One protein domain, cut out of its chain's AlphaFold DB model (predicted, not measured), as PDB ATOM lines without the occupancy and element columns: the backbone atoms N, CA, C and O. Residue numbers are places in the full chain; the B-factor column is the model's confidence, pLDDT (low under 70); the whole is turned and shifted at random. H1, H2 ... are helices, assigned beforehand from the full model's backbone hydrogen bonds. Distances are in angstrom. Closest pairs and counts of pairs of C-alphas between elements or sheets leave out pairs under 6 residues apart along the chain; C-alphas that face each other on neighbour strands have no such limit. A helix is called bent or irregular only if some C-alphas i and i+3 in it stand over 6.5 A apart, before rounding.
ATOM      1  N   THR A  21      20.510   9.545 -14.537       96.50
ATOM      2  CA  THR A  21      21.276  10.677 -13.997       96.50
ATOM      3  C   THR A  21      21.309  10.664 -12.470       96.50
ATOM      4  O   THR A  21      22.357  10.882 -11.871       96.50
ATOM      5  N   LEU A  22      20.177  10.374 -11.820       96.88
ATOM      6  CA  LEU A  22      20.098  10.255 -10.364       96.88
ATOM      7  C   LEU A  22      20.994   9.133  -9.838       96.88
ATOM      8  O   LEU A  22      21.688   9.319  -8.840       96.88
ATOM      9  N   GLN A  23      21.005   7.985 -10.518       96.75
ATOM     10  CA  GLN A  23      21.865   6.861 -10.164       96.75
ATOM     11  C   GLN A  23      23.352   7.229 -10.286       96.75
ATOM     12  O   GLN A  23      24.124   6.958  -9.364       96.75
ATOM     13  N   GLU A  24      23.752   7.869 -11.386       95.19
ATOM     14  CA  GLU A  24      25.132   8.311 -11.633       95.19
ATOM     15  C   GLU A  24      25.575   9.388 -10.627       95.19
ATOM     16  O   GLU A  24      26.668   9.306 -10.062       95.19
ATOM     17  N   ALA A  25      24.689  10.338 -10.317       94.19
ATOM     18  CA  ALA A  25      24.908  11.386  -9.323       94.19
ATOM     19  C   ALA A  25      24.763  10.903  -7.865       94.19
ATOM     20  O   ALA A  25      25.005  11.679  -6.939       94.19
ATOM     21  N   LYS A  26      24.365   9.639  -7.637       95.50
ATOM     22  CA  LYS A  26      24.025   9.078  -6.311       95.50
ATOM     23  C   LYS A  26      22.995   9.928  -5.547       95.50
ATOM     24  O   LYS A  26      23.069  10.060  -4.325       95.50
ATOM     25  N   ALA A  27      22.049  10.512  -6.271       95.50
ATOM     26  CA  ALA A  27      20.995  11.360  -5.734       95.50
ATOM     27  C   ALA A  27      19.732  10.544  -5.403       95.50
ATOM     28  O   ALA A  27      19.395   9.574  -6.080       95.50
ATOM     29  N   ASP A  28      19.015  10.945  -4.351       93.38
ATOM     30  CA  ASP A  28      17.778  10.283  -3.925       93.38
ATOM     31  C   ASP A  28      16.590  10.699  -4.806       93.38
ATOM     32  O   ASP A  28      16.157  11.853  -4.789       93.38
ATOM     33  N   ALA A  29      16.030   9.733  -5.536       93.25
ATOM     34  CA  ALA A  29      14.869   9.920  -6.404       93.25
ATOM     35  C   ALA A  29      13.579  10.296  -5.652       93.25
ATOM     36  O   ALA A  29      12.661  10.847  -6.259       93.25
ATOM     37  N   ASN A  30      13.496  10.026  -4.345       93.75
ATOM     38  CA  ASN A  30      12.341  10.381  -3.514       93.75
ATOM     39  C   ASN A  30      12.459  11.783  -2.899       93.75
ATOM     40  O   ASN A  30      11.526  12.244  -2.241       93.75
ATOM     41  N   ASN A  31      13.587  12.467  -3.106       95.44
ATOM     42  CA  ASN A  31      13.827  13.813  -2.610       95.44
ATOM     43  C   ASN A  31      13.735  14.826  -3.766       95.44
ATOM     44  O   ASN A  31      14.691  14.961  -4.533       95.44
ATOM     45  N   PRO A  32      12.648  15.617  -3.867       96.38
ATOM     46  CA  PRO A  32      12.460  16.557  -4.973       96.38
ATOM     47  C   PRO A  32      13.591  17.577  -5.122       96.38
ATOM     48  O   PRO A  32      13.923  17.992  -6.229       96.38
ATOM     49  N   ARG A  33      14.235  17.972  -4.015       96.38
ATOM     50  CA  ARG A  33      15.376  18.892  -4.065       96.38
ATOM     51  C   ARG A  33      16.608  18.222  -4.674       96.38
ATOM     52  O   ARG A  33      17.315  18.874  -5.435       96.38
ATOM     53  N   ALA A  34      16.845  16.950  -4.357       96.12
ATOM     54  CA  ALA A  34      17.939  16.178  -4.943       96.12
ATOM     55  C   ALA A  34      17.699  15.926  -6.438       96.12
ATOM     56  O   ALA A  34      18.607  16.142  -7.235       96.12
ATOM     57  N   VAL A  35      16.462  15.582  -6.820       96.50
ATOM     58  CA  VAL A  35      16.052  15.465  -8.229       96.50
ATOM     59  C   VAL A  35      16.286  16.768  -8.971       96.50
ATOM     60  O   VAL A  35      16.977  16.776  -9.984       96.50
ATOM     61  N   LYS A  36      15.781  17.885  -8.444       96.94
ATOM     62  CA  LYS A  36      15.956  19.192  -9.076       96.94
ATOM     63  C   LYS A  36      17.429  19.553  -9.254       96.94
ATOM     64  O   LYS A  36      17.793  20.038 -10.319       96.94
ATOM     65  N   GLN A  37      18.260  19.333  -8.235       97.06
ATOM     66  CA  GLN A  37      19.685  19.649  -8.322       97.06
ATOM     67  C   GLN A  37      20.368  18.813  -9.406       97.06
ATOM     68  O   GLN A  37      20.990  19.382 -10.292       97.06
ATOM     69  N   ALA A  38      20.163  17.492  -9.403       96.25
ATOM     70  CA  ALA A  38      20.715  16.624 -10.437       96.25
ATOM     71  C   ALA A  38      20.228  17.034 -11.837       96.25
ATOM     72  O   ALA A  38      21.003  17.076 -12.781       96.25
ATOM     73  N   MET A  39      18.954  17.398 -11.991       96.44
ATOM     74  CA  MET A  39      18.442  17.839 -13.290       96.44
ATOM     75  C   MET A  39      19.039  19.179 -13.729       96.44
ATOM     76  O   MET A  39      19.333  19.333 -14.905       96.44
ATOM     77  N   LEU A  40      19.297  20.119 -12.816       96.19
ATOM     78  CA  LEU A  40      19.995  21.374 -13.132       96.19
ATOM     79  C   LEU A  40      21.472  21.177 -13.493       96.19
ATOM     80  O   LEU A  40      22.013  21.985 -14.240       96.19
ATOM     81  N   ASP A  41      22.108  20.117 -13.003       95.88
ATOM     82  CA  ASP A  41      23.511  19.831 -13.309       95.88
ATOM     83  C   ASP A  41      23.679  19.172 -14.695       95.88
ATOM     84  O   ASP A  41      24.733  19.305 -15.310       95.88
ATOM     85  N   TYR A  42      22.641  18.492 -15.208       94.19
ATOM     86  CA  TYR A  42      22.715  17.673 -16.433       94.19
ATOM     87  C   TYR A  42      21.655  18.010 -17.506       94.19
ATOM     88  O   TYR A  42      21.537  17.286 -18.496       94.19
ATOM     89  N   TYR A  43      20.868  19.086 -17.362       93.38
ATOM     90  CA  TYR A  43      19.764  19.389 -18.295       93.38
ATOM     91  C   TYR A  43      20.218  19.619 -19.744       93.38
ATOM     92  O   TYR A  43      19.448  19.356 -20.671       93.38
ATOM     93  N   GLU A  44      21.448  20.097 -19.952       95.56
ATOM     94  CA  GLU A  44      22.007  20.348 -21.286       95.56
ATOM     95  C   GLU A  44      22.165  19.054 -22.101       95.56
ATOM     96  O   GLU A  44      22.078  19.086 -23.327       95.56
ATOM     97  N   GLU A  45      22.285  17.901 -21.434       96.75
ATOM     98  CA  GLU A  45      22.420  16.583 -22.066       96.75
ATOM     99  C   GLU A  45      21.079  15.990 -22.530       96.75
ATOM    100  O   GLU A  45      21.051  15.072 -23.359       96.75
ATOM    101  N   ILE A  46      19.949  16.532 -22.057       96.69
ATOM    102  CA  ILE A  46      18.610  16.020 -22.386       96.69
ATOM    103  C   ILE A  46      18.337  16.150 -23.886       96.69
ATOM    104  O   ILE A  46      17.920  15.178 -24.520       96.69
ATOM    105  N   TYR A  47      18.583  17.323 -24.478       96.50
ATOM    106  CA  TYR A  47      18.295  17.544 -25.897       96.50
ATOM    107  C   TYR A  47      19.182  16.686 -26.819       96.50
ATOM    108  O   TYR A  47      18.624  15.976 -27.662       96.50
ATOM    109  N   PRO A  48      20.523  16.651 -26.658       97.56
ATOM    110  CA  PRO A  48      21.382  15.752 -27.425       97.56
ATOM    111  C   PRO A  48      20.984  14.278 -27.295       97.56
ATOM    112  O   PRO A  48      21.023  13.544 -28.284       97.56
ATOM    113  N   ALA A  49      20.586  13.827 -26.101       97.31
ATOM    114  CA  ALA A  49      20.102  12.466 -25.899       97.31
ATOM    115  C   ALA A  49      18.770  12.218 -26.621       97.31
ATOM    116  O   ALA A  49      18.633  11.215 -27.325       97.31
ATOM    117  N   PHE A  50      17.818  13.147 -26.512       97.69
ATOM    118  CA  PHE A  50      16.498  13.030 -27.127       97.69
ATOM    119  C   PHE A  50      16.562  13.051 -28.658       97.69
ATOM    120  O   PHE A  50      15.934  12.216 -29.311       97.69
ATOM    121  N   ALA A  51      17.375  13.937 -29.238       96.88
ATOM    122  CA  ALA A  51      17.534  14.085 -30.686       96.88
ATOM    123  C   ALA A  51      18.072  12.814 -31.374       96.88
ATOM    124  O   ALA A  51      17.860  12.606 -32.568       96.88
ATOM    125  N   ARG A  52      18.748  11.928 -30.626       96.81
ATOM    126  CA  ARG A  52      19.240  10.633 -31.130       96.81
ATOM    127  C   ARG A  52      18.169   9.537 -31.158       96.81
ATOM    128  O   ARG A  52      18.375   8.525 -31.835       96.81
ATOM    129  N   THR A  53      17.052   9.718 -30.453       97.06
ATOM    130  CA  THR A  53      15.980   8.717 -30.350       97.06
ATOM    131  C   THR A  53      15.206   8.568 -31.657       97.06
ATOM    132  O   THR A  53      15.086   9.506 -32.448       97.06
ATOM    133  N   ASP A  54      14.613   7.395 -31.868       96.62
ATOM    134  CA  ASP A  54      13.723   7.183 -33.013       96.62
ATOM    135  C   ASP A  54      12.394   7.937 -32.860       96.62
ATOM    136  O   ASP A  54      11.747   8.227 -33.858       96.62
ATOM    137  N   ILE A  55      12.031   8.337 -31.630       95.44
ATOM    138  CA  ILE A  55      10.886   9.218 -31.354       95.44
ATOM    139  C   ILE A  55      11.069  10.547 -32.093       95.44
ATOM    140  O   ILE A  55      10.190  10.957 -32.846       95.44
ATOM    141  N   PHE A  56      12.230  11.187 -31.909       96.06
ATOM    142  CA  PHE A  56      12.541  12.464 -32.548       96.06
ATOM    143  C   PHE A  56      12.597  12.331 -34.075       96.06
ATOM    144  O   PHE A  56      11.977  13.112 -34.792       96.06
ATOM    145  N   LYS A  57      13.271  11.291 -34.585       95.69
ATOM    146  CA  LYS A  57      13.398  11.043 -36.035       95.69
ATOM    147  C   LYS A  57      12.062  10.737 -36.717       95.69
ATOM    148  O   LYS A  57      11.907  11.035 -37.897       95.69
ATOM    149  N   ALA A  58      11.112  10.144 -35.994       95.19
ATOM    150  CA  ALA A  58       9.783   9.818 -36.503       95.19
ATOM    151  C   ALA A  58       8.813  11.012 -36.509       95.19
ATOM    152  O   ALA A  58       7.693  10.856 -36.988       95.19
ATOM    153  N   CYS A  59       9.220  12.182 -36.004       95.69
ATOM    154  CA  CYS A  59       8.401  13.392 -35.953       95.69
ATOM    155  C   CYS A  59       8.962  14.470 -36.902       95.69
ATOM    156  O   CYS A  59       9.737  15.321 -36.460       95.69
ATOM    157  N   PRO A  60       8.584  14.484 -38.197       93.06
ATOM    158  CA  PRO A  60       9.059  15.490 -39.143       93.06
ATOM    159  C   PRO A  60       8.689  16.904 -38.701       93.06
ATOM    160  O   PRO A  60       7.548  17.144 -38.293       93.06
ATOM    161  N   GLU A  61       9.621  17.846 -38.830       92.81
ATOM    162  CA  GLU A  61       9.406  19.240 -38.443       92.81
ATOM    163  C   GLU A  61       8.144  19.828 -39.104       92.81
ATOM    164  O   GLU A  61       7.882  19.638 -40.292       92.81
ATOM    165  N   GLY A  62       7.319  20.511 -38.307       91.25
ATOM    166  CA  GLY A  62       6.061  21.119 -38.761       91.25
ATOM    167  C   GLY A  62       4.842  20.185 -38.801       91.25
ATOM    168  O   GLY A  62       3.716  20.682 -38.913       91.25
ATOM    169  N   SER A  63       5.019  18.869 -38.644       95.38
ATOM    170  CA  SER A  63       3.908  17.908 -38.551       95.38
ATOM    171  C   SER A  63       3.077  18.072 -37.266       95.38
ATOM    172  O   SER A  63       3.494  18.719 -36.300       95.38
ATOM    173  N   ALA A  64       1.878  17.477 -37.238       95.00
ATOM    174  CA  ALA A  64       1.065  17.417 -36.020       95.00
ATOM    175  C   ALA A  64       1.794  16.658 -34.898       95.00
ATOM    176  O   ALA A  64       1.823  17.129 -33.762       95.00
ATOM    177  N   ASP A  65       2.460  15.553 -35.241       94.75
ATOM    178  CA  ASP A  65       3.251  14.762 -34.299       94.75
ATOM    179  C   ASP A  65       4.445  15.548 -33.758       94.75
ATOM    180  O   ASP A  65       4.706  15.499 -32.562       94.75
ATOM    181  N   TYR A  66       5.108  16.368 -34.580       96.19
ATOM    182  CA  TYR A  66       6.165  17.267 -34.103       96.19
ATOM    183  C   TYR A  66       5.653  18.282 -33.079       96.19
ATOM    184  O   TYR A  66       6.299  18.502 -32.057       96.19
ATOM    185  N   LYS A  67       4.471  18.871 -33.296       96.38
ATOM    186  CA  LYS A  67       3.864  19.790 -32.319       96.38
ATOM    187  C   LYS A  67       3.546  19.073 -31.007       96.38
ATOM    188  O   LYS A  67       3.910  19.575 -29.947       96.38
ATOM    189  N   THR A  68       2.939  17.888 -31.078       96.38
ATOM    190  CA  THR A  68       2.676  17.045 -29.899       96.38
ATOM    191  C   THR A  68       3.973  16.672 -29.184       96.38
ATOM    192  O   THR A  68       4.056  16.781 -27.963       96.38
ATOM    193  N   MET A  69       5.010  16.297 -29.934       97.44
ATOM    194  CA  MET A  69       6.320  15.950 -29.395       97.44
ATOM    195  C   MET A  69       6.949  17.126 -28.649       97.44
ATOM    196  O   MET A  69       7.440  16.945 -27.538       97.44
ATOM    197  N   VAL A  70       6.924  18.325 -29.234       97.44
ATOM    198  CA  VAL A  70       7.473  19.542 -28.622       97.44
ATOM    199  C   VAL A  70       6.735  19.892 -27.330       97.44
ATOM    200  O   VAL A  70       7.380  20.213 -26.333       97.44
ATOM    201  N   GLU A  71       5.405  19.813 -27.312       97.38
ATOM    202  CA  GLU A  71       4.626  20.110 -26.106       97.38
ATOM    203  C   GLU A  71       4.857  19.070 -25.006       97.38
ATOM    204  O   GLU A  71       5.127  19.439 -23.861       97.38
ATOM    205  N   ALA A  72       4.870  17.781 -25.352       97.69
ATOM    206  CA  ALA A  72       5.213  16.722 -24.411       97.69
ATOM    207  C   ALA A  72       6.644  16.887 -23.874       97.69
ATOM    208  O   ALA A  72       6.869  16.765 -22.671       97.69
ATOM    209  N   TYR A  73       7.612  17.212 -24.735       98.00
ATOM    210  CA  TYR A  73       8.991  17.474 -24.327       98.00
ATOM    211  C   TYR A  73       9.055  18.605 -23.297       98.00
ATOM    212  O   TYR A  73       9.636  18.428 -22.229       98.00
ATOM    213  N   LYS A  74       8.417  19.751 -23.579       97.88
ATOM    214  CA  LYS A  74       8.391  20.903 -22.665       97.88
ATOM    215  C   LYS A  74       7.775  20.543 -21.316       97.88
ATOM    216  O   LYS A  74       8.356  20.873 -20.289       97.88
ATOM    217  N   GLN A  75       6.635  19.851 -21.316       97.81
ATOM    218  CA  GLN A  75       5.952  19.448 -20.085       97.81
ATOM    219  C   GLN A  75       6.842  18.562 -19.208       97.81
ATOM    220  O   GLN A  75       7.018  18.843 -18.023       97.81
ATOM    221  N   ASN A  76       7.447  17.523 -19.791       98.12
ATOM    222  CA  ASN A  76       8.322  16.612 -19.054       98.12
ATOM    223  C   ASN A  76       9.609  17.306 -18.578       98.12
ATOM    224  O   ASN A  76      10.050  17.084 -17.453       98.12
ATOM    225  N   PHE A  77      10.178  18.196 -19.394       97.44
ATOM    226  CA  PHE A  77      11.338  19.001 -19.016       97.44
ATOM    227  C   PHE A  77      11.032  19.920 -17.824       97.44
ATOM    228  O   PHE A  77      11.804  19.971 -16.867       97.44
ATOM    229  N   SER A  78       9.881  20.600 -17.825       97.12
ATOM    230  CA  SER A  78       9.456  21.444 -16.702       97.12
ATOM    231  C   SER A  78       9.282  20.651 -15.406       97.12
ATOM    232  O   SER A  78       9.729  21.118 -14.360       97.12
ATOM    233  N   LEU A  79       8.713  19.440 -15.464       97.31
ATOM    234  CA  LEU A  79       8.586  18.568 -14.289       97.31
ATOM    235  C   LEU A  79       9.950  18.271 -13.650       97.31
ATOM    236  O   LEU A  79      10.099  18.406 -12.433       97.31
ATOM    237  N   LEU A  80      10.964  17.954 -14.457       96.19
ATOM    238  CA  LEU A  80      12.317  17.703 -13.960       96.19
ATOM    239  C   LEU A  80      12.920  18.925 -13.254       96.19
ATOM    240  O   LEU A  80      13.497  18.790 -12.173       96.19
ATOM    241  N   LEU A  81      12.724  20.128 -13.803       94.25
ATOM    242  CA  LEU A  81      13.185  21.380 -13.183       94.25
ATOM    243  C   LEU A  81      12.415  21.757 -11.902       94.25
ATOM    244  O   LEU A  81      12.898  22.546 -11.080       94.25
ATOM    245  N   GLU A  82      11.236  21.174 -11.697       96.25
ATOM    246  CA  GLU A  82      10.473  21.230 -10.446       96.25
ATOM    247  C   GLU A  82      10.874  20.131  -9.448       96.25
ATOM    248  O   GLU A  82      10.377  20.118  -8.321       96.25
ATOM    249  N   GLY A  83      11.783  19.226  -9.824       95.62
ATOM    250  CA  GLY A  83      12.198  18.096  -8.993       95.62
ATOM    251  C   GLY A  83      11.231  16.915  -9.032       95.62
ATOM    252  O   GLY A  83      11.169  16.141  -8.078       95.62
TER     253      GLY A  83
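What this domain is: This is residues 21 to 83 of the 86 residues of an uncharacterized protein of Prevotella baroniae F0067 (UniProt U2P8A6). What shape does the backbone make? It is a loose, elongated frame of helices: the long straight H4 makes one long side, the bent H2 makes the other, and the short H1 and H3 sit at opposite ends. Where do the long sides join? The last turn of H4 meets the arm H2a at the end where H1 packs on H2a. What is it built of? The printed part has 63 residues, with four named helices in the order H1, H2, H3, H4 and no named strand, all helix by class; it is loose, with a radius of gyration of the C-alphas of 13.5 A, and spans 38 by 19 by 16 A.

How they stand to each other: What does H1, residues 21 to 24, touch? It touches H2a, residues 32 to 41, closest at the C-alphas of Leu 22 and Ala 38, 6.4 A apart. How does H4, residues 64 to 81, stand to H2a? They touch at a steep tilt of 65 degrees, opposite ways, H4 with residues 80 to 81 alone; the closest C-alphas, of Lys 36 and Leu 81, are 5.4 A apart. Where are H2b, residues 44 to 51, and H3, residues 54 to 57? H2b is near H4, and close but not clearly touching H3, with the closest C-alphas, of Phe 50 and Phe 56, 6.7 A apart. Are the helix backbones complete? Every O i to N i+4 pair is within hydrogen-bond range in H2a and H4, and 3 of 4 are in H2b; H1 and H3 are too short for such a pair.

Where its parts are: Where does H1 begin? C-alpha 21 is at (21.276, 10.677, -13.997). Is H2, residues 32 to 51, straight? By its hydrogen bonds it was assigned as one helix, but it is bent: C-alphas 41 and 44 are 8.1 A apart, and its arms H2a, 14.2 A long, and H2b, 12.1 A long, are about perpendicular at 80 degrees. H2b is itself irregular, with C-alphas 44 and 47 6.6 A apart. Where does H4 end? It runs 26.2 A to C-alpha 81 at (13.185, 21.380, -13.183).

The domain as a whole: How large is it? The two C-alphas farthest apart, of Lys 26 and Ser 63, are 39.0 A apart. Are there cuts or long links? The printed part has no cut; the link H2 to H3 is tight, and H1 to H2 and H3 to H4 are short. How confident is the model? The mean pLDDT of the printed part is 96.0, and no printed residue is under 70.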